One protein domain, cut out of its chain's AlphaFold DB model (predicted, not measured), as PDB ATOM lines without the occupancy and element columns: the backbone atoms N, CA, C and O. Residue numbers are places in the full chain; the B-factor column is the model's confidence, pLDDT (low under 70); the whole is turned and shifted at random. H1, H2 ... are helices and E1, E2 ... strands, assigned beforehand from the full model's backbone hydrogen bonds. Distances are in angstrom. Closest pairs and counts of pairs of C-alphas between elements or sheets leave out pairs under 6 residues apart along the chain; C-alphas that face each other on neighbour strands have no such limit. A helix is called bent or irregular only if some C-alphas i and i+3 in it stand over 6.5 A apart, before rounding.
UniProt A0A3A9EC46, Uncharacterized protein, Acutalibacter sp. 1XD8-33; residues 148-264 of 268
ATOM      1  N   CYS A 148     -87.552 -31.789 202.295       91.31
ATOM      2  CA  CYS A 148     -86.850 -32.994 202.708       91.31
ATOM      3  C   CYS A 148     -87.823 -33.905 203.457       91.31
ATOM      4  O   CYS A 148     -88.535 -33.455 204.357       91.31
ATOM      5  N   LEU A 149     -87.864 -35.176 203.069       90.75
ATOM      6  CA  LEU A 149     -88.660 -36.210 203.709       90.75
ATOM      7  C   LEU A 149     -87.723 -37.257 204.304       90.75
ATOM      8  O   LEU A 149     -87.057 -37.993 203.576       90.75
ATOM      9  N   ALA A 150     -87.684 -37.320 205.634       90.44
ATOM     10  CA  ALA A 150     -86.966 -38.363 206.349       90.44
ATOM     11  C   ALA A 150     -87.804 -39.645 206.391       90.44
ATOM     12  O   ALA A 150     -88.945 -39.624 206.848       90.44
ATOM     13  N   ILE A 151     -87.221 -40.751 205.937       88.88
ATOM     14  CA  ILE A 151     -87.845 -42.075 205.925       88.88
ATOM     15  C   ILE A 151     -86.925 -43.038 206.671       88.88
ATOM     16  O   ILE A 151     -85.729 -43.102 206.380       88.88
ATOM     17  N   ASP A 152     -87.474 -43.776 207.634       89.00
ATOM     18  CA  ASP A 152     -86.725 -44.811 208.352       89.00
ATOM     19  C   ASP A 152     -86.229 -45.893 207.379       89.00
ATOM     20  O   ASP A 152     -86.915 -46.248 206.418       89.00
ATOM     21  N   MET A 153     -85.011 -46.391 207.608       86.94
ATOM     22  CA  MET A 153     -84.276 -47.176 206.612       86.94
ATOM     23  C   MET A 153     -85.012 -48.409 206.078       86.94
ATOM     24  O   MET A 153     -84.893 -48.692 204.893       86.94
ATOM     25  N   GLU A 154     -85.787 -49.103 206.911       83.88
ATOM     26  CA  GLU A 154     -86.571 -50.281 206.512       83.88
ATOM     27  C   GLU A 154     -87.597 -49.938 205.421       83.88
ATOM     28  O   GLU A 154     -87.644 -50.572 204.370       83.88
ATOM     29  N   TYR A 155     -88.354 -48.857 205.617       83.31
ATOM     30  CA  TYR A 155     -89.331 -48.392 204.634       83.31
ATOM     31  C   TYR A 155     -88.667 -47.762 203.414       83.31
ATOM     32  O   TYR A 155     -89.157 -47.909 202.293       83.31
ATOM     33  N   HIS A 156     -87.553 -47.056 203.621       86.38
ATOM     34  CA  HIS A 156     -86.792 -46.464 202.530       86.38
ATOM     35  C   HIS A 156     -86.286 -47.539 201.566       86.38
ATOM     36  O   HIS A 156     -86.474 -47.396 200.361       86.38
ATOM     37  N   ASP A 157     -85.646 -48.589 202.080       79.12
ATOM     38  CA  ASP A 157     -84.968 -49.589 201.253       79.12
ATOM     39  C   ASP A 157     -85.974 -50.422 200.443       79.12
ATOM     40  O   ASP A 157     -85.719 -50.719 199.277       79.12
ATOM     41  N   THR A 158     -87.167 -50.672 200.992       75.88
ATOM     42  CA  THR A 158     -88.295 -51.260 200.251       75.88
ATOM     43  C   THR A 158     -88.853 -50.300 199.194       75.88
ATOM     44  O   THR A 158     -89.122 -50.687 198.056       75.88
ATOM     45  N   MET A 159     -89.027 -49.018 199.537       76.12
ATOM     46  CA  MET A 159     -89.640 -48.027 198.645       76.12
ATOM     47  C   MET A 159     -88.716 -47.649 197.482       76.12
ATOM     48  O   MET A 159     -89.164 -47.526 196.341       76.12
ATOM     49  N   PHE A 160     -87.430 -47.470 197.758       76.00
ATOM     50  CA  PHE A 160     -86.416 -46.962 196.842       76.00
ATOM     51  C   PHE A 160     -85.299 -47.983 196.645       76.00
ATOM     52  O   PHE A 160     -84.119 -47.659 196.771       76.00
ATOM     53  N   ALA A 161     -85.683 -49.208 196.282       59.62
ATOM     54  CA  ALA A 161     -84.753 -50.304 196.034       59.62
ATOM     55  C   ALA A 161     -83.623 -49.941 195.049       59.62
ATOM     56  O   ALA A 161     -82.531 -50.468 195.182       59.62
ATOM     57  N   SER A 162     -83.836 -49.010 194.108       54.38
ATOM     58  CA  SER A 162     -82.833 -48.567 193.124       54.38
ATOM     59  C   SER A 162     -81.941 -47.397 193.573       54.38
ATOM     60  O   SER A 162     -81.157 -46.895 192.771       54.38
ATOM     61  N   SER A 163     -82.095 -46.878 194.795       53.09
ATOM     62  CA  SER A 163     -81.219 -45.822 195.315       53.09
ATOM     63  C   SER A 163     -79.988 -46.466 195.946       53.09
ATOM     64  O   SER A 163     -80.008 -46.904 197.101       53.09
ATOM     65  N   ASP A 164     -78.921 -46.580 195.164       49.19
ATOM     66  CA  ASP A 164     -77.708 -47.268 195.590       49.19
ATOM     67  C   ASP A 164     -76.929 -46.460 196.630       49.19
ATOM     68  O   ASP A 164     -76.501 -45.329 196.404       49.19
ATOM     69  N   LEU A 165     -76.721 -47.072 197.798       48.44
ATOM     70  CA  LEU A 165     -75.688 -46.646 198.731       48.44
ATOM     71  C   LEU A 165     -74.364 -47.206 198.215       48.44
ATOM     72  O   LEU A 165     -74.250 -48.417 198.001       48.44
ATOM     73  N   ALA A 166     -73.364 -46.343 198.034       41.06
ATOM     74  CA  ALA A 166     -72.025 -46.773 197.649       41.06
ATOM     75  C   ALA A 166     -71.537 -47.923 198.558       41.06
ATOM     76  O   ALA A 166     -71.640 -47.827 199.782       41.06
ATOM     77  N   ASN A 167     -70.982 -48.981 197.950       35.88
ATOM     78  CA  ASN A 167     -70.409 -50.174 198.602       35.88
ATOM     79  C   ASN A 167     -71.396 -51.231 199.156       35.88
ATOM     80  O   ASN A 167     -71.074 -51.901 200.137       35.88
ATOM     81  N   THR A 168     -72.558 -51.445 198.522       36.94
ATOM     82  CA  THR A 168     -73.473 -52.558 198.876       36.94
ATOM     83  C   THR A 168     -73.911 -53.340 197.626       36.94
ATOM     84  O   THR A 168     -74.367 -52.727 196.668       36.94
ATOM     85  N   LEU A 169     -73.778 -54.675 197.616       29.61
ATOM     86  CA  LEU A 169     -74.250 -55.565 196.534       29.61
ATOM     87  C   LEU A 169     -75.720 -55.936 196.762       29.61
ATOM     88  O   LEU A 169     -76.014 -56.454 197.837       29.61
ATOM     89  N   GLN A 170     -76.622 -55.720 195.795       44.59
ATOM     90  CA  GLN A 170     -78.011 -56.207 195.882       44.59
ATOM     91  C   GLN A 170     -78.657 -56.473 194.500       44.59
ATOM     92  O   GLN A 170     -78.453 -55.721 193.547       44.59
ATOM     93  N   GLU A 171     -79.486 -57.521 194.432       40.12
ATOM     94  CA  GLU A 171     -80.319 -57.969 193.296       40.12
ATOM     95  C   GLU A 171     -81.589 -57.090 193.150       40.12
ATOM     96  O   GLU A 171     -82.677 -57.452 193.585       40.12
ATOM     97  N   ARG A 172     -81.451 -55.852 192.643       47.50
ATOM     98  CA  ARG A 172     -82.438 -54.762 192.874       47.50
ATOM     99  C   ARG A 172     -83.383 -54.389 191.734       47.50
ATOM    100  O   ARG A 172     -84.355 -53.666 191.971       47.50
ATOM    101  N   VAL A 173     -83.088 -54.786 190.499       46.44
ATOM    102  CA  VAL A 173     -83.790 -54.240 189.322       46.44
ATOM    103  C   VAL A 173     -85.245 -54.716 189.274       46.44
ATOM    104  O   VAL A 173     -86.135 -53.896 189.030       46.44
ATOM    105  N   ASP A 174     -85.504 -55.972 189.635       47.47
ATOM    106  CA  ASP A 174     -86.820 -56.605 189.498       47.47
ATOM    107  C   ASP A 174     -87.866 -55.991 190.452       47.47
ATOM    108  O   ASP A 174     -88.938 -55.545 190.033       47.47
ATOM    109  N   ILE A 175     -87.515 -55.790 191.726       49.53
ATOM    110  CA  ILE A 175     -88.410 -55.181 192.733       49.53
ATOM    111  C   ILE A 175     -88.791 -53.732 192.355       49.53
ATOM    112  O   ILE A 175     -89.887 -53.247 192.665       49.53
ATOM    113  N   SER A 176     -87.905 -53.007 191.662       52.34
ATOM    114  CA  SER A 176     -88.129 -51.599 191.307       52.34
ATOM    115  C   SER A 176     -89.214 -51.404 190.237       52.34
ATOM    116  O   SER A 176     -89.969 -50.428 190.306       52.34
ATOM    117  N   VAL A 177     -89.333 -52.344 189.289       54.84
ATOM    118  CA  VAL A 177     -90.304 -52.291 188.183       54.84
ATOM    119  C   VAL A 177     -91.700 -52.666 188.667       54.84
ATOM    120  O   VAL A 177     -92.667 -51.977 188.321       54.84
ATOM    121  N   ALA A 178     -91.804 -53.692 189.517       50.81
ATOM    122  CA  ALA A 178     -93.066 -54.135 190.111       50.81
ATOM    123  C   ALA A 178     -93.774 -53.009 190.894       50.81
ATOM    124  O   ALA A 178     -94.993 -52.840 190.808       50.81
ATOM    125  N   ASN A 179     -92.996 -52.164 191.578       62.16
ATOM    126  CA  ASN A 179     -93.505 -51.070 192.408       62.16
ATOM    127  C   ASN A 179     -93.949 -49.815 191.628       62.16
ATOM    128  O   ASN A 179     -94.533 -48.894 192.214       62.16
ATOM    129  N   GLY A 180     -93.709 -49.761 190.313       70.06
ATOM    130  CA  GLY A 180     -94.068 -48.631 189.453       70.06
ATOM    131  C   GLY A 180     -93.378 -47.303 189.817       70.06
ATOM    132  O   GLY A 180     -92.567 -47.201 190.738       70.06
ATOM    133  N   LEU A 181     -93.717 -46.241 189.076       77.31
ATOM    134  CA  LEU A 181     -93.082 -44.920 189.221       77.31
ATOM    135  C   LEU A 181     -93.615 -44.077 190.387       77.31
ATOM    136  O   LEU A 181     -92.867 -43.299 190.973       77.31
ATOM    137  N   LYS A 182     -94.907 -44.194 190.729       81.25
ATOM    138  CA  LYS A 182     -95.472 -43.448 191.869       81.25
ATOM    139  C   LYS A 182     -95.431 -44.293 193.123       81.25
ATOM    140  O   LYS A 182     -95.921 -45.417 193.098       81.25
ATOM    141  N   LYS A 183     -94.991 -43.706 194.223       81.50
ATOM    142  CA  LYS A 183     -94.888 -44.369 195.524       81.50
ATOM    143  C   LYS A 183     -95.732 -43.607 196.539       81.50
ATOM    144  O   LYS A 183     -95.870 -42.389 196.421       81.50
ATOM    145  N   VAL A 184     -96.333 -44.317 197.487       85.00
ATOM    146  CA  VAL A 184     -97.100 -43.717 198.584       85.00
ATOM    147  C   VAL A 184     -96.334 -43.934 199.876       85.00
ATOM    148  O   VAL A 184     -96.080 -45.066 200.278       85.00
ATOM    149  N   TYR A 185     -95.979 -42.826 200.519       86.25
ATOM    150  CA  TYR A 185     -95.433 -42.814 201.865       86.25
ATOM    151  C   TYR A 185     -96.466 -42.236 202.822       86.25
ATOM    152  O   TYR A 185     -97.121 -41.235 202.531       86.25
ATOM    153  N   ILE A 186     -96.586 -42.878 203.974       86.19
ATOM    154  CA  ILE A 186     -97.465 -42.478 205.065       86.19
ATOM    155  C   ILE A 186     -96.522 -42.117 206.198       86.19
ATOM    156  O   ILE A 186     -95.660 -42.921 206.550       86.19
ATOM    157  N   GLY A 187     -96.637 -40.896 206.709       83.44
ATOM    158  CA  GLY A 187     -95.774 -40.374 207.763       83.44
ATOM    159  C   GLY A 187     -96.531 -39.454 208.713       83.44
ATOM    160  O   GLY A 187     -97.614 -38.966 208.390       83.44
ATOM    161  N   LYS A 188     -95.914 -39.183 209.864       82.88
ATOM    162  CA  LYS A 188     -96.368 -38.203 210.860       82.88
ATOM    163  C   LYS A 188     -95.335 -37.070 210.986       82.88
ATOM    164  O   LYS A 188     -94.643 -36.981 212.001       82.88
ATOM    165  N   PRO A 189     -95.134 -36.249 209.939       79.81
ATOM    166  CA  PRO A 189     -94.189 -35.146 210.024       79.81
ATOM    167  C   PRO A 189     -94.724 -34.068 210.975       79.81
ATOM    168  O   PRO A 189     -95.914 -33.760 210.951       79.81
ATOM    169  N   TYR A 190     -93.844 -33.460 211.778       74.38
ATOM    170  CA  TYR A 190     -94.201 -32.291 212.595       74.38
ATOM    171  C   TYR A 190     -94.651 -31.114 211.714       74.38
ATOM    172  O   TYR A 190     -95.641 -30.444 211.996       74.38
ATOM    173  N   SER A 191     -93.949 -30.903 210.600       79.25
ATOM    174  CA  SER A 191     -94.337 -29.978 209.545       79.25
ATOM    175  C   SER A 191     -93.968 -30.561 208.184       79.25
ATOM    176  O   SER A 191     -92.974 -31.274 208.039       79.25
ATOM    177  N   LEU A 192     -94.789 -30.272 207.175       82.31
ATOM    178  CA  LEU A 192     -94.492 -30.628 205.794       82.31
ATOM    179  C   LEU A 192     -93.901 -29.398 205.102       82.31
ATOM    180  O   LEU A 192     -94.602 -28.414 204.882       82.31
ATOM    181  N   ALA A 193     -92.610 -29.450 204.786       85.38
ATOM    182  CA  ALA A 193     -91.872 -28.331 204.196       85.38
ATOM    183  C   ALA A 193     -91.945 -28.295 202.656       85.38
ATOM    184  O   ALA A 193     -91.034 -27.785 202.012       85.38
ATOM    185  N   PHE A 194     -92.983 -28.892 202.065       89.94
ATOM    186  CA  PHE A 194     -93.179 -28.940 200.617       89.94
ATOM    187  C   PHE A 194     -94.656 -29.071 200.246       89.94
ATOM    188  O   PHE A 194     -95.488 -29.491 201.055       89.94
ATOM    189  N   LYS A 195     -94.975 -28.727 199.000       89.75
ATOM    190  CA  LYS A 195     -96.315 -28.776 198.408       89.75
ATOM    191  C   LYS A 195     -96.350 -29.696 197.192       89.75
ATOM    192  O   LYS A 195     -95.327 -30.163 196.700       89.75
ATOM    193  N   VAL A 196     -97.558 -29.965 196.703       89.25
ATOM    194  CA  VAL A 196     -97.746 -30.708 195.452       89.25
ATOM    195  C   VAL A 196     -97.058 -29.954 194.310       89.25
ATOM    196  O   VAL A 196     -97.211 -28.742 194.193       89.25
ATOM    197  N   GLY A 197     -96.297 -30.679 193.492       87.19
ATOM    198  CA  GLY A 197     -95.489 -30.144 192.396       87.19
ATOM    199  C   GLY A 197     -94.053 -29.779 192.787       87.19
ATOM    200  O   GLY A 197     -93.210 -29.648 191.904       87.19
ATOM    201  N   GLU A 198     -93.738 -29.674 194.081       90.00
ATOM    202  CA  GLU A 198     -92.379 -29.360 194.526       90.00
ATOM    203  C   GLU A 198     -91.501 -30.622 194.610       90.00
ATOM    204  O   GLU A 198     -91.985 -31.710 194.963       90.00
ATOM    205  N   PRO A 199     -90.196 -30.500 194.304       92.38
ATOM    206  CA  PRO A 199     -89.229 -31.552 194.573       92.38
ATOM    207  C   PRO A 199     -89.102 -31.849 196.068       92.38
ATOM    208  O   PRO A 199     -89.157 -30.960 196.918       92.38
ATOM    209  N   VAL A 200     -88.872 -33.117 196.381       92.75
ATOM    210  CA  VAL A 200     -88.668 -33.621 197.734       92.75
ATOM    211  C   VAL A 200     -87.414 -34.476 197.735       92.75
ATOM    212  O   VAL A 200     -87.337 -35.485 197.037       92.75
ATOM    213  N   LEU A 201     -86.428 -34.069 198.524       92.62
ATOM    214  CA  LEU A 201     -85.245 -34.865 198.809       92.62
ATOM    215  C   LEU A 201     -85.626 -35.981 199.778       92.62
ATOM    216  O   LEU A 201     -86.264 -35.736 200.803       92.62
ATOM    217  N   VAL A 202     -85.234 -37.207 199.458       91.94
ATOM    218  CA  VAL A 202     -85.497 -38.373 200.296       91.94
ATOM    219  C   VAL A 202     -84.275 -38.622 201.165       91.94
ATOM    220  O   VAL A 202     -83.209 -38.993 200.673       91.94
ATOM    221  N   TYR A 203     -84.437 -38.411 202.467       91.75
ATOM    222  CA  TYR A 203     -83.410 -38.662 203.467       91.75
ATOM    223  C   TYR A 203     -83.648 -40.017 204.125       91.75
ATOM    224  O   TYR A 203     -84.590 -40.201 204.898       91.75
ATOM    225  N   ARG A 204     -82.772 -40.976 203.837       91.31
ATOM    226  CA  ARG A 204     -82.766 -42.279 204.492       91.31
ATOM    227  C   ARG A 204     -82.220 -42.123 205.905       91.31
ATOM    228  O   ARG A 204     -81.036 -41.840 206.089       91.31
ATOM    229  N   LYS A 205     -83.067 -42.348 206.904       91.25
ATOM    230  CA  LYS A 205     -82.726 -42.276 208.325       91.25
ATOM    231  C   LYS A 205     -82.326 -43.656 208.840       91.25
ATOM    232  O   LYS A 205     -83.125 -44.590 208.843       91.25
ATOM    233  N   TYR A 206     -81.084 -43.785 209.294       90.75
ATOM    234  CA  TYR A 206     -80.594 -45.013 209.912       90.75
ATOM    235  C   TYR A 206     -81.273 -45.239 211.270       90.75
ATOM    236  O   TYR A 206     -81.176 -44.388 212.154       90.75
ATOM    237  N   THR A 207     -81.931 -46.387 211.436       88.69
ATOM    238  CA  THR A 207     -82.615 -46.796 212.680       88.69
ATOM    239  C   THR A 207     -81.995 -48.034 213.333       88.69
ATOM    240  O   THR A 207     -82.515 -48.532 214.326       88.69
ATOM    241  N   GLY A 208     -80.873 -48.534 212.805       86.56
ATOM    242  CA  GLY A 208     -80.167 -49.679 213.377       86.56
ATOM    243  C   GLY A 208     -79.338 -49.336 214.619       86.56
ATOM    244  O   GLY A 208     -79.139 -48.176 214.977       86.56
ATOM    245  N   THR A 209     -78.800 -50.374 215.257       86.94
ATOM    246  CA  THR A 209     -78.046 -50.274 216.521       86.94
ATOM    247  C   THR A 209     -76.531 -50.135 216.340       86.94
ATOM    248  O   THR A 209     -75.818 -49.827 217.291       86.94
ATOM    249  N   GLY A 210     -76.010 -50.354 215.128       83.56
ATOM    250  CA  GLY A 210     -74.573 -50.365 214.860       83.56
ATOM    251  C   GLY A 210     -74.043 -49.029 214.338       83.56
ATOM    252  O   GLY A 210     -74.455 -48.560 213.278       83.56
ATOM    253  N   GLY A 211     -73.024 -48.467 214.987       83.00
ATOM    254  CA  GLY A 211     -72.381 -47.217 214.559       83.00
ATOM    255  C   GLY A 211     -73.216 -45.965 214.853       83.00
ATOM    256  O   GLY A 211     -74.239 -46.025 215.524       83.00
ATOM    257  N   ARG A 212     -72.760 -44.797 214.381       81.81
ATOM    258  CA  ARG A 212     -73.435 -43.518 214.662       81.81
ATOM    259  C   ARG A 212     -74.455 -43.189 213.560       81.81
ATOM    260  O   ARG A 212     -74.041 -43.085 212.403       81.81
ATOM    261  N   PRO A 213     -75.740 -42.942 213.888       82.19
ATOM    262  CA  PRO A 213     -76.779 -42.638 212.898       82.19
ATOM    263  C   PRO A 213     -76.441 -41.477 211.958       82.19
ATOM    264  O   PRO A 213     -76.769 -41.541 210.775       82.19
ATOM    265  N   GLY A 214     -75.732 -40.454 212.449       81.38
ATOM    266  CA  GLY A 214     -75.320 -39.295 211.649       81.38
ATOM    267  C   GLY A 214     -74.344 -39.609 210.506       81.38
ATOM    268  O   GLY A 214     -74.308 -38.862 209.541       81.38
ATOM    269  N   TYR A 215     -73.597 -40.720 210.571       84.25
ATOM    270  CA  TYR A 215     -72.702 -41.160 209.484       84.25
ATOM    271  C   TYR A 215     -73.327 -42.223 208.572       84.25
ATOM    272  O   TYR A 215     -72.705 -42.643 207.602       84.25
ATOM    273  N   LYS A 216     -74.531 -42.700 208.903       85.69
ATOM    274  CA  LYS A 216     -75.229 -43.777 208.178       85.69
ATOM    275  C   LYS A 216     -76.559 -43.343 207.566       85.69
ATOM    276  O   LYS A 216     -77.193 -44.122 206.855       85.69
ATOM    277  N   SER A 217     -76.986 -42.126 207.872       90.69
ATOM    278  CA  SER A 217     -78.163 -41.497 207.290       90.69
ATOM    279  C   SER A 217     -77.726 -40.563 206.170       90.69
ATOM    280  O   SER A 217     -76.709 -39.885 206.301       90.69
ATOM    281  N   VAL A 218     -78.455 -40.546 205.057       91.62
ATOM    282  CA  VAL A 218     -78.019 -39.834 203.850       91.62
ATOM    283  C   VAL A 218     -79.201 -39.504 202.946       91.62
ATOM    284  O   VAL A 218     -80.211 -40.207 202.952       91.62
ATOM    285  N   ILE A 219     -79.075 -38.434 202.161       92.06
ATOM    286  CA  ILE A 219     -79.989 -38.169 201.049       92.06
ATOM    287  C   ILE A 219     -79.636 -39.128 199.916       92.06
ATOM    288  O   ILE A 219     -78.518 -39.105 199.409       92.06
ATOM    289  N   THR A 220     -80.575 -39.987 199.544       86.88
ATOM    290  CA  THR A 220     -80.348 -41.081 198.587       86.88
ATOM    291  C   THR A 220     -80.919 -40.775 197.209       86.88
ATOM    292  O   THR A 220     -80.406 -41.252 196.204       86.88
ATOM    293  N   THR A 221     -82.006 -40.005 197.155       86.44
ATOM    294  CA  THR A 221     -82.737 -39.715 195.922       86.44
ATOM    295  C   THR A 221     -83.621 -38.483 196.088       86.44
ATOM    296  O   THR A 221     -83.672 -37.862 197.153       86.44
ATOM    297  N   TYR A 222     -84.333 -38.128 195.027       88.94
ATOM    298  CA  TYR A 222     -85.364 -37.106 195.035       88.94
ATOM    299  C   TYR A 222     -86.613 -37.615 194.315       88.94
ATOM    300  O   TYR A 222     -86.558 -38.482 193.443       88.94
ATOM    301  N   CYS A 223     -87.761 -37.050 194.662       89.38
ATOM    302  CA  CYS A 223     -89.020 -37.262 193.963       89.38
ATOM    303  C   CYS A 223     -89.776 -35.937 193.828       89.38
ATOM    304  O   CYS A 223     -89.312 -34.898 194.291       89.38
ATOM    305  N   VAL A 224     -90.933 -35.958 193.169       90.88
ATOM    306  CA  VAL A 224     -91.847 -34.810 193.120       90.88
ATOM    307  C   VAL A 224     -93.133 -35.203 193.826       90.88
ATOM    308  O   VAL A 224     -93.704 -36.258 193.539       90.88
ATOM    309  N   ALA A 225     -93.601 -34.364 194.748       90.25
ATOM    310  CA  ALA A 225     -94.841 -34.627 195.463       90.25
ATOM    311  C   ALA A 225     -96.032 -34.509 194.502       90.25
ATOM    312  O   ALA A 225     -96.431 -33.413 194.123       90.25
ATOM    313  N   THR A 226     -96.631 -35.630 194.093       89.00
ATOM    314  CA  THR A 226     -97.779 -35.602 193.164       89.00
ATOM    315  C   THR A 226     -99.119 -35.407 193.864       89.00
ATOM    316  O   THR A 226    -100.100 -35.035 193.230       89.00
ATOM    317  N   ARG A 227     -99.191 -35.750 195.153       89.44
ATOM    318  CA  ARG A 227    -100.402 -35.676 195.974       89.44
ATOM    319  C   ARG A 227    -100.002 -35.686 197.447       89.44
ATOM    320  O   ARG A 227     -99.134 -36.465 197.828       89.44
ATOM    321  N   ILE A 228    -100.634 -34.839 198.250       89.88
ATOM    322  CA  ILE A 228    -100.449 -34.770 199.703       89.88
ATOM    323  C   ILE A 228    -101.840 -34.773 200.320       89.88
ATOM    324  O   ILE A 228    -102.667 -33.939 199.964       89.88
ATOM    325  N   GLU A 229    -102.090 -35.705 201.234       88.50
ATOM    326  CA  GLU A 229    -103.399 -35.897 201.857       88.50
ATOM    327  C   GLU A 229    -103.256 -35.946 203.373       88.50
ATOM    328  O   GLU A 229    -102.431 -36.692 203.906       88.50
ATOM    329  N   LYS A 230    -104.070 -35.159 204.079       87.88
ATOM    330  CA  LYS A 230    -104.110 -35.171 205.543       87.88
ATOM    331  C   LYS A 230    -105.162 -36.174 206.001       87.88
ATOM    332  O   LYS A 230    -106.354 -35.901 205.939       87.88
ATOM    333  N   VAL A 231    -104.711 -37.334 206.468       86.81
ATOM    334  CA  VAL A 231    -105.603 -38.396 206.969       86.81
ATOM    335  C   VAL A 231    -106.140 -38.061 208.363       86.81
ATOM    336  O   VAL A 231    -107.294 -38.356 208.669       86.81
ATOM    337  N   LYS A 232    -105.324 -37.402 209.194       84.06
ATOM    338  CA  LYS A 232    -105.677 -36.946 210.541       84.06
ATOM    339  C   LYS A 232    -105.276 -35.487 210.749       84.06
ATOM    340  O   LYS A 232    -104.225 -35.060 210.273       84.06
ATOM    341  N   VAL A 233    -106.106 -34.742 211.474       82.69
ATOM    342  CA  VAL A 233    -105.848 -33.357 211.899       82.69
ATOM    343  C   VAL A 233    -106.234 -33.239 213.370       82.69
ATOM    344  O   VAL A 233    -107.350 -33.600 213.734       82.69
ATOM    345  N   ASN A 234    -105.312 -32.763 214.215       79.19
ATOM    346  CA  ASN A 234    -105.503 -32.636 215.668       79.19
ATOM    347  C   ASN A 234    -106.007 -33.941 216.322       79.19
ATOM    348  O   ASN A 234    -106.971 -33.930 217.077       79.19
ATOM    349  N   GLY A 235    -105.424 -35.085 215.955       76.25
ATOM    350  CA  GLY A 235    -105.850 -36.404 216.439       76.25
ATOM    351  C   GLY A 235    -107.137 -36.971 215.815       76.25
ATOM    352  O   GLY A 235    -107.398 -38.163 215.968       76.25
ATOM    353  N   HIS A 236    -107.903 -36.186 215.050       80.75
ATOM    354  CA  HIS A 236    -109.171 -36.620 214.456       80.75
ATOM    355  C   HIS A 236    -109.007 -37.092 213.008       80.75
ATOM    356  O   HIS A 236    -108.475 -36.369 212.157       80.75
ATOM    357  N   ALA A 237    -109.509 -38.296 212.715       85.69
ATOM    358  CA  ALA A 237    -109.561 -38.838 211.360       85.69
ATOM    359  C   ALA A 237    -110.497 -38.008 210.473       85.69
ATOM    360  O   ALA A 237    -111.624 -37.707 210.857       85.69
ATOM    361  N   GLN A 238    -110.007 -37.635 209.293       87.12
ATOM    362  CA  GLN A 238    -110.758 -36.850 208.306       87.12
ATOM    363  C   GLN A 238    -111.528 -37.731 207.319       87.12
ATOM    364  O   GLN A 238    -112.460 -37.276 206.670       87.12
ATOM    365  N   ASN A 239    -111.123 -38.993 207.204       86.50
ATOM    366  CA  ASN A 239    -111.679 -39.980 206.292       86.50
ATOM    367  C   ASN A 239    -111.878 -41.287 207.056       86.50
ATOM    368  O   ASN A 239    -111.184 -41.510 208.043       86.50
ATOM    369  N   SER A 240    -112.777 -42.158 206.597       89.12
ATOM    370  CA  SER A 240    -112.897 -43.514 207.141       89.12
ATOM    371  C   SER A 240    -111.670 -44.370 206.809       89.12
ATOM    372  O   SER A 240    -110.913 -44.064 205.882       89.12
ATOM    373  N   TYR A 241    -111.504 -45.491 207.515       87.56
ATOM    374  CA  TYR A 241    -110.436 -46.448 207.218       87.56
ATOM    375  C   TYR A 241    -110.522 -46.977 205.773       87.56
ATOM    376  O   TYR A 241    -109.518 -47.005 205.069       87.56
ATOM    377  N   ASP A 242    -111.727 -47.262 205.268       88.19
ATOM    378  CA  ASP A 242    -111.921 -47.694 203.875       88.19
ATOM    379  C   ASP A 242    -111.540 -46.610 202.860       88.19
ATOM    380  O   ASP A 242    -111.002 -46.892 201.788       88.19
ATOM    381  N   GLN A 243    -111.836 -45.344 203.169       86.62
ATOM    382  CA  GLN A 243    -111.404 -44.222 202.337       86.62
ATOM    383  C   GLN A 243    -109.878 -44.102 202.350       86.62
ATOM    384  O   GLN A 243    -109.282 -43.959 201.284       86.62
ATOM    385  N   PHE A 244    -109.247 -44.240 203.517       87.12
ATOM    386  CA  PHE A 244    -107.795 -44.274 203.659       87.12
ATOM    387  C   PHE A 244    -107.159 -45.414 202.847       87.12
ATOM    388  O   PHE A 244    -106.262 -45.148 202.045       87.12
ATOM    389  N   LEU A 245    -107.670 -46.645 202.943       85.94
ATOM    390  CA  LEU A 245    -107.180 -47.780 202.155       85.94
ATOM    391  C   LEU A 245    -107.307 -47.538 200.647       85.94
ATOM    392  O   LEU A 245    -106.360 -47.781 199.898       85.94
ATOM    393  N   ARG A 246    -108.432 -46.976 200.184       84.94
ATOM    394  CA  ARG A 246    -108.602 -46.602 198.767       84.94
ATOM    395  C   ARG A 246    -107.611 -45.529 198.312       84.94
ATOM    396  O   ARG A 246    -107.181 -45.549 197.159       84.94
ATOM    397  N   MET A 247    -107.257 -44.585 199.185       82.06
ATOM    398  CA  MET A 247    -106.278 -43.536 198.879       82.06
ATOM    399  C   MET A 247    -104.861 -44.095 198.766       82.06
ATOM    400  O   MET A 247    -104.122 -43.698 197.862       82.06
ATOM    401  N   VAL A 248    -104.498 -45.011 199.664       81.38
ATOM    402  CA  VAL A 248    -103.203 -45.693 199.659       81.38
ATOM    403  C   VAL A 248    -103.082 -46.606 198.434       81.38
ATOM    404  O   VAL A 248    -102.091 -46.537 197.698       81.38
ATOM    405  N   GLY A 249    -104.122 -47.400 198.169       76.75
ATOM    406  CA  GLY A 249    -104.155 -48.387 197.095       76.75
ATOM    407  C   GLY A 249    -102.998 -49.389 197.184       76.75
ATOM    408  O   GLY A 249    -102.371 -49.565 198.223       76.75
ATOM    409  N   ASN A 250    -102.641 -50.002 196.058       69.12
ATOM    410  CA  ASN A 250    -101.515 -50.939 195.945       69.12
ATOM    411  C   ASN A 250    -100.144 -50.240 195.795       69.12
ATOM    412  O   ASN A 250     -99.296 -50.680 195.022       69.12
ATOM    413  N   LYS A 251     -99.953 -49.080 196.438       66.94
ATOM    414  CA  LYS A 251     -98.806 -48.178 196.190       66.94
ATOM    415  C   LYS A 251     -97.935 -47.921 197.418       66.94
ATOM    416  O   LYS A 251     -96.999 -47.122 197.340       66.94
ATOM    417  N   SER A 252     -98.300 -48.529 198.538       70.38
ATOM    418  CA  SER A 252     -97.640 -48.386 199.828       70.38
ATOM    419  C   SER A 252     -96.704 -49.558 200.084       70.38
ATOM    420  O   SER A 252     -96.956 -50.665 199.627       70.38
ATOM    421  N   VAL A 253     -95.638 -49.287 200.834       68.44
ATOM    422  CA  VAL A 253     -94.712 -50.310 201.347       68.44
ATOM    423  C   VAL A 253     -95.201 -50.974 202.634       68.44
ATOM    424  O   VAL A 253     -94.597 -51.942 203.074       68.44
ATOM    425  N   TYR A 254     -96.262 -50.441 203.237       74.62
ATOM    426  CA  TYR A 254     -96.895 -50.975 204.437       74.62
ATOM    427  C   TYR A 254     -97.910 -52.061 204.086       74.62
ATOM    428  O   TYR A 254     -98.690 -51.880 203.142       74.62
ATOM    429  N   ASN A 255     -97.939 -53.131 204.877       80.12
ATOM    430  CA  ASN A 255     -98.991 -54.147 204.809       80.12
ATOM    431  C   ASN A 255    -100.302 -53.660 205.470       80.12
ATOM    432  O   ASN A 255    -100.336 -52.598 206.091       80.12
ATOM    433  N   GLU A 256    -101.403 -54.406 205.322       80.94
ATOM    434  CA  GLU A 256    -102.714 -53.989 205.851       80.94
ATOM    435  C   GLU A 256    -102.734 -53.814 207.377       80.94
ATOM    436  O   GLU A 256    -103.352 -52.864 207.861       80.94
ATOM    437  N   ASP A 257    -102.019 -54.657 208.126       84.56
ATOM    438  CA  ASP A 257    -101.933 -54.558 209.586       84.56
ATOM    439  C   ASP A 257    -101.173 -53.292 210.008       84.56
ATOM    440  O   ASP A 257    -101.646 -52.528 210.850       84.56
ATOM    441  N   GLU A 258    -100.044 -52.994 209.359       84.62
ATOM    442  CA  GLU A 258     -99.287 -51.755 209.567       84.62
ATOM    443  C   GLU A 258    -100.100 -50.515 209.174       84.62
ATOM    444  O   GLU A 258    -100.009 -49.469 209.824       84.62
ATOM    445  N   LEU A 259    -100.888 -50.599 208.097       86.75
ATOM    446  CA  LEU A 259    -101.788 -49.528 207.675       86.75
ATOM    447  C   LEU A 259    -102.875 -49.285 208.722       86.75
ATOM    448  O   LEU A 259    -103.149 -48.124 209.040       86.75
ATOM    449  N   LYS A 260    -103.458 -50.352 209.280       86.88
ATOM    450  CA  LYS A 260    -104.442 -50.261 210.361       86.88
ATOM    451  C   LYS A 260    -103.827 -49.650 211.611       86.88
ATOM    452  O   LYS A 260    -104.378 -48.690 212.143       86.88
ATOM    453  N   GLU A 261    -102.662 -50.139 212.027       86.44
ATOM    454  CA  GLU A 261    -101.949 -49.631 213.194       86.44
ATOM    455  C   GLU A 261    -101.611 -48.146 213.029       86.44
ATOM    456  O   GLU A 261    -101.902 -47.344 213.910       86.44
ATOM    457  N   LYS A 262    -101.055 -47.727 211.888       84.06
ATOM    458  CA  LYS A 262    -100.744 -46.307 211.648       84.06
ATOM    459  C   LYS A 262    -102.009 -45.460 211.616       84.06
ATOM    460  O   LYS A 262    -102.019 -44.355 212.166       84.06
ATOM    461  N   TYR A 263    -103.083 -45.967 211.009       85.94
ATOM    462  CA  TYR A 263    -104.365 -45.276 210.987       85.94
ATOM    463  C   TYR A 263    -104.954 -45.123 212.389       85.94
ATOM    464  O   TYR A 263    -105.463 -44.051 212.690       85.94
ATOM    465  N   ASP A 264    -104.847 -46.115 213.270       83.44
ATOM    466  CA  ASP A 264    -105.380 -46.046 214.634       83.44
ATOM    467  C   ASP A 264    -104.472 -45.211 215.551       83.44
ATOM    468  O   ASP A 264    -104.913 -44.221 216.142       83.44
TER     469      ASP A 264
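AT A GLANCE: This is residues 148 to 264 of the 268 residues of an uncharacterized protein of Acutalibacter sp. 1XD8-33 (UniProt A0A3A9EC46). A small, strongly twisted sheet, E1 E2 E3, has the short helix H1 over one face, while H4 and H5 lie away from it, toward the end of the longest axis opposite to H3. The unnamed stretch 179 to 198 runs between these two parts, and H2 sits off the sheet between long loops. The 117 printed residues hold E1 H1 H2 E2 H3 E3 H4 H5 in chain order; the sheet is mixed, and the class is mixed helices and strands, with under half of the residues in named elements. The whole is compact, radius of gyration of the C-alphas 15.1 A, spanning 44 by 30 by 30 A.

IN THESE COORDINATES: E1, residues 148 to 152, begins at C-alpha 148 (-86.850, -32.994, 202.708). H1 is 153 to 159, H2 173 to 178. E2, 199 to 205, is 18.6 A long; H3 is 213 to 216; E3, 218 to 224, is 18.2 A. H4, 241 to 251, is 16.1 A and irregular: C-alphas 247 and 250 are 9.3 A apart. H5, 256 to 264, is 12.1 A and ends at C-alpha 264 (-105.380, -46.046, 214.634).

HOW THE PARTS SIT: E1 and E2 are parallel at 31 degrees, with N 149 and O 201 2.8 A apart, within hydrogen-bond range. E1, H1 H2, E2 form a strand-helix-strand unit, two parallel neighbour strands with helices between, its crossover right-handed. E2 and E3 are antiparallel at 149 degrees; N 202 and O 221 are 2.9 A apart. H1 is on the sheet at a height of 8.4 A, over E2; the closest C-alphas, Met 153 and Lys 205, are 5.4 A apart. H4 and H5 only just touch, with 3 pairs of C-alphas within 8 A, the closest Tyr 241 and Tyr 263 at 7.2 A; their steep tilt is 46 degrees, opposite ways. Every O i to N i+4 pair is within hydrogen-bond range in H1 and H5, against 1 of 2 in H2 and 5 of 7 in H4; H3 is too short for one.

THE WHOLE: The C-alphas of Asn 167 and His 236, the two farthest apart, are 44.0 A apart. The printed part has no cut; the links H1 to H2, H2 to E2 and E3 to H4 are long. The pLDDT is under 70 at residues 161 to 179, 250 to 251 and 253.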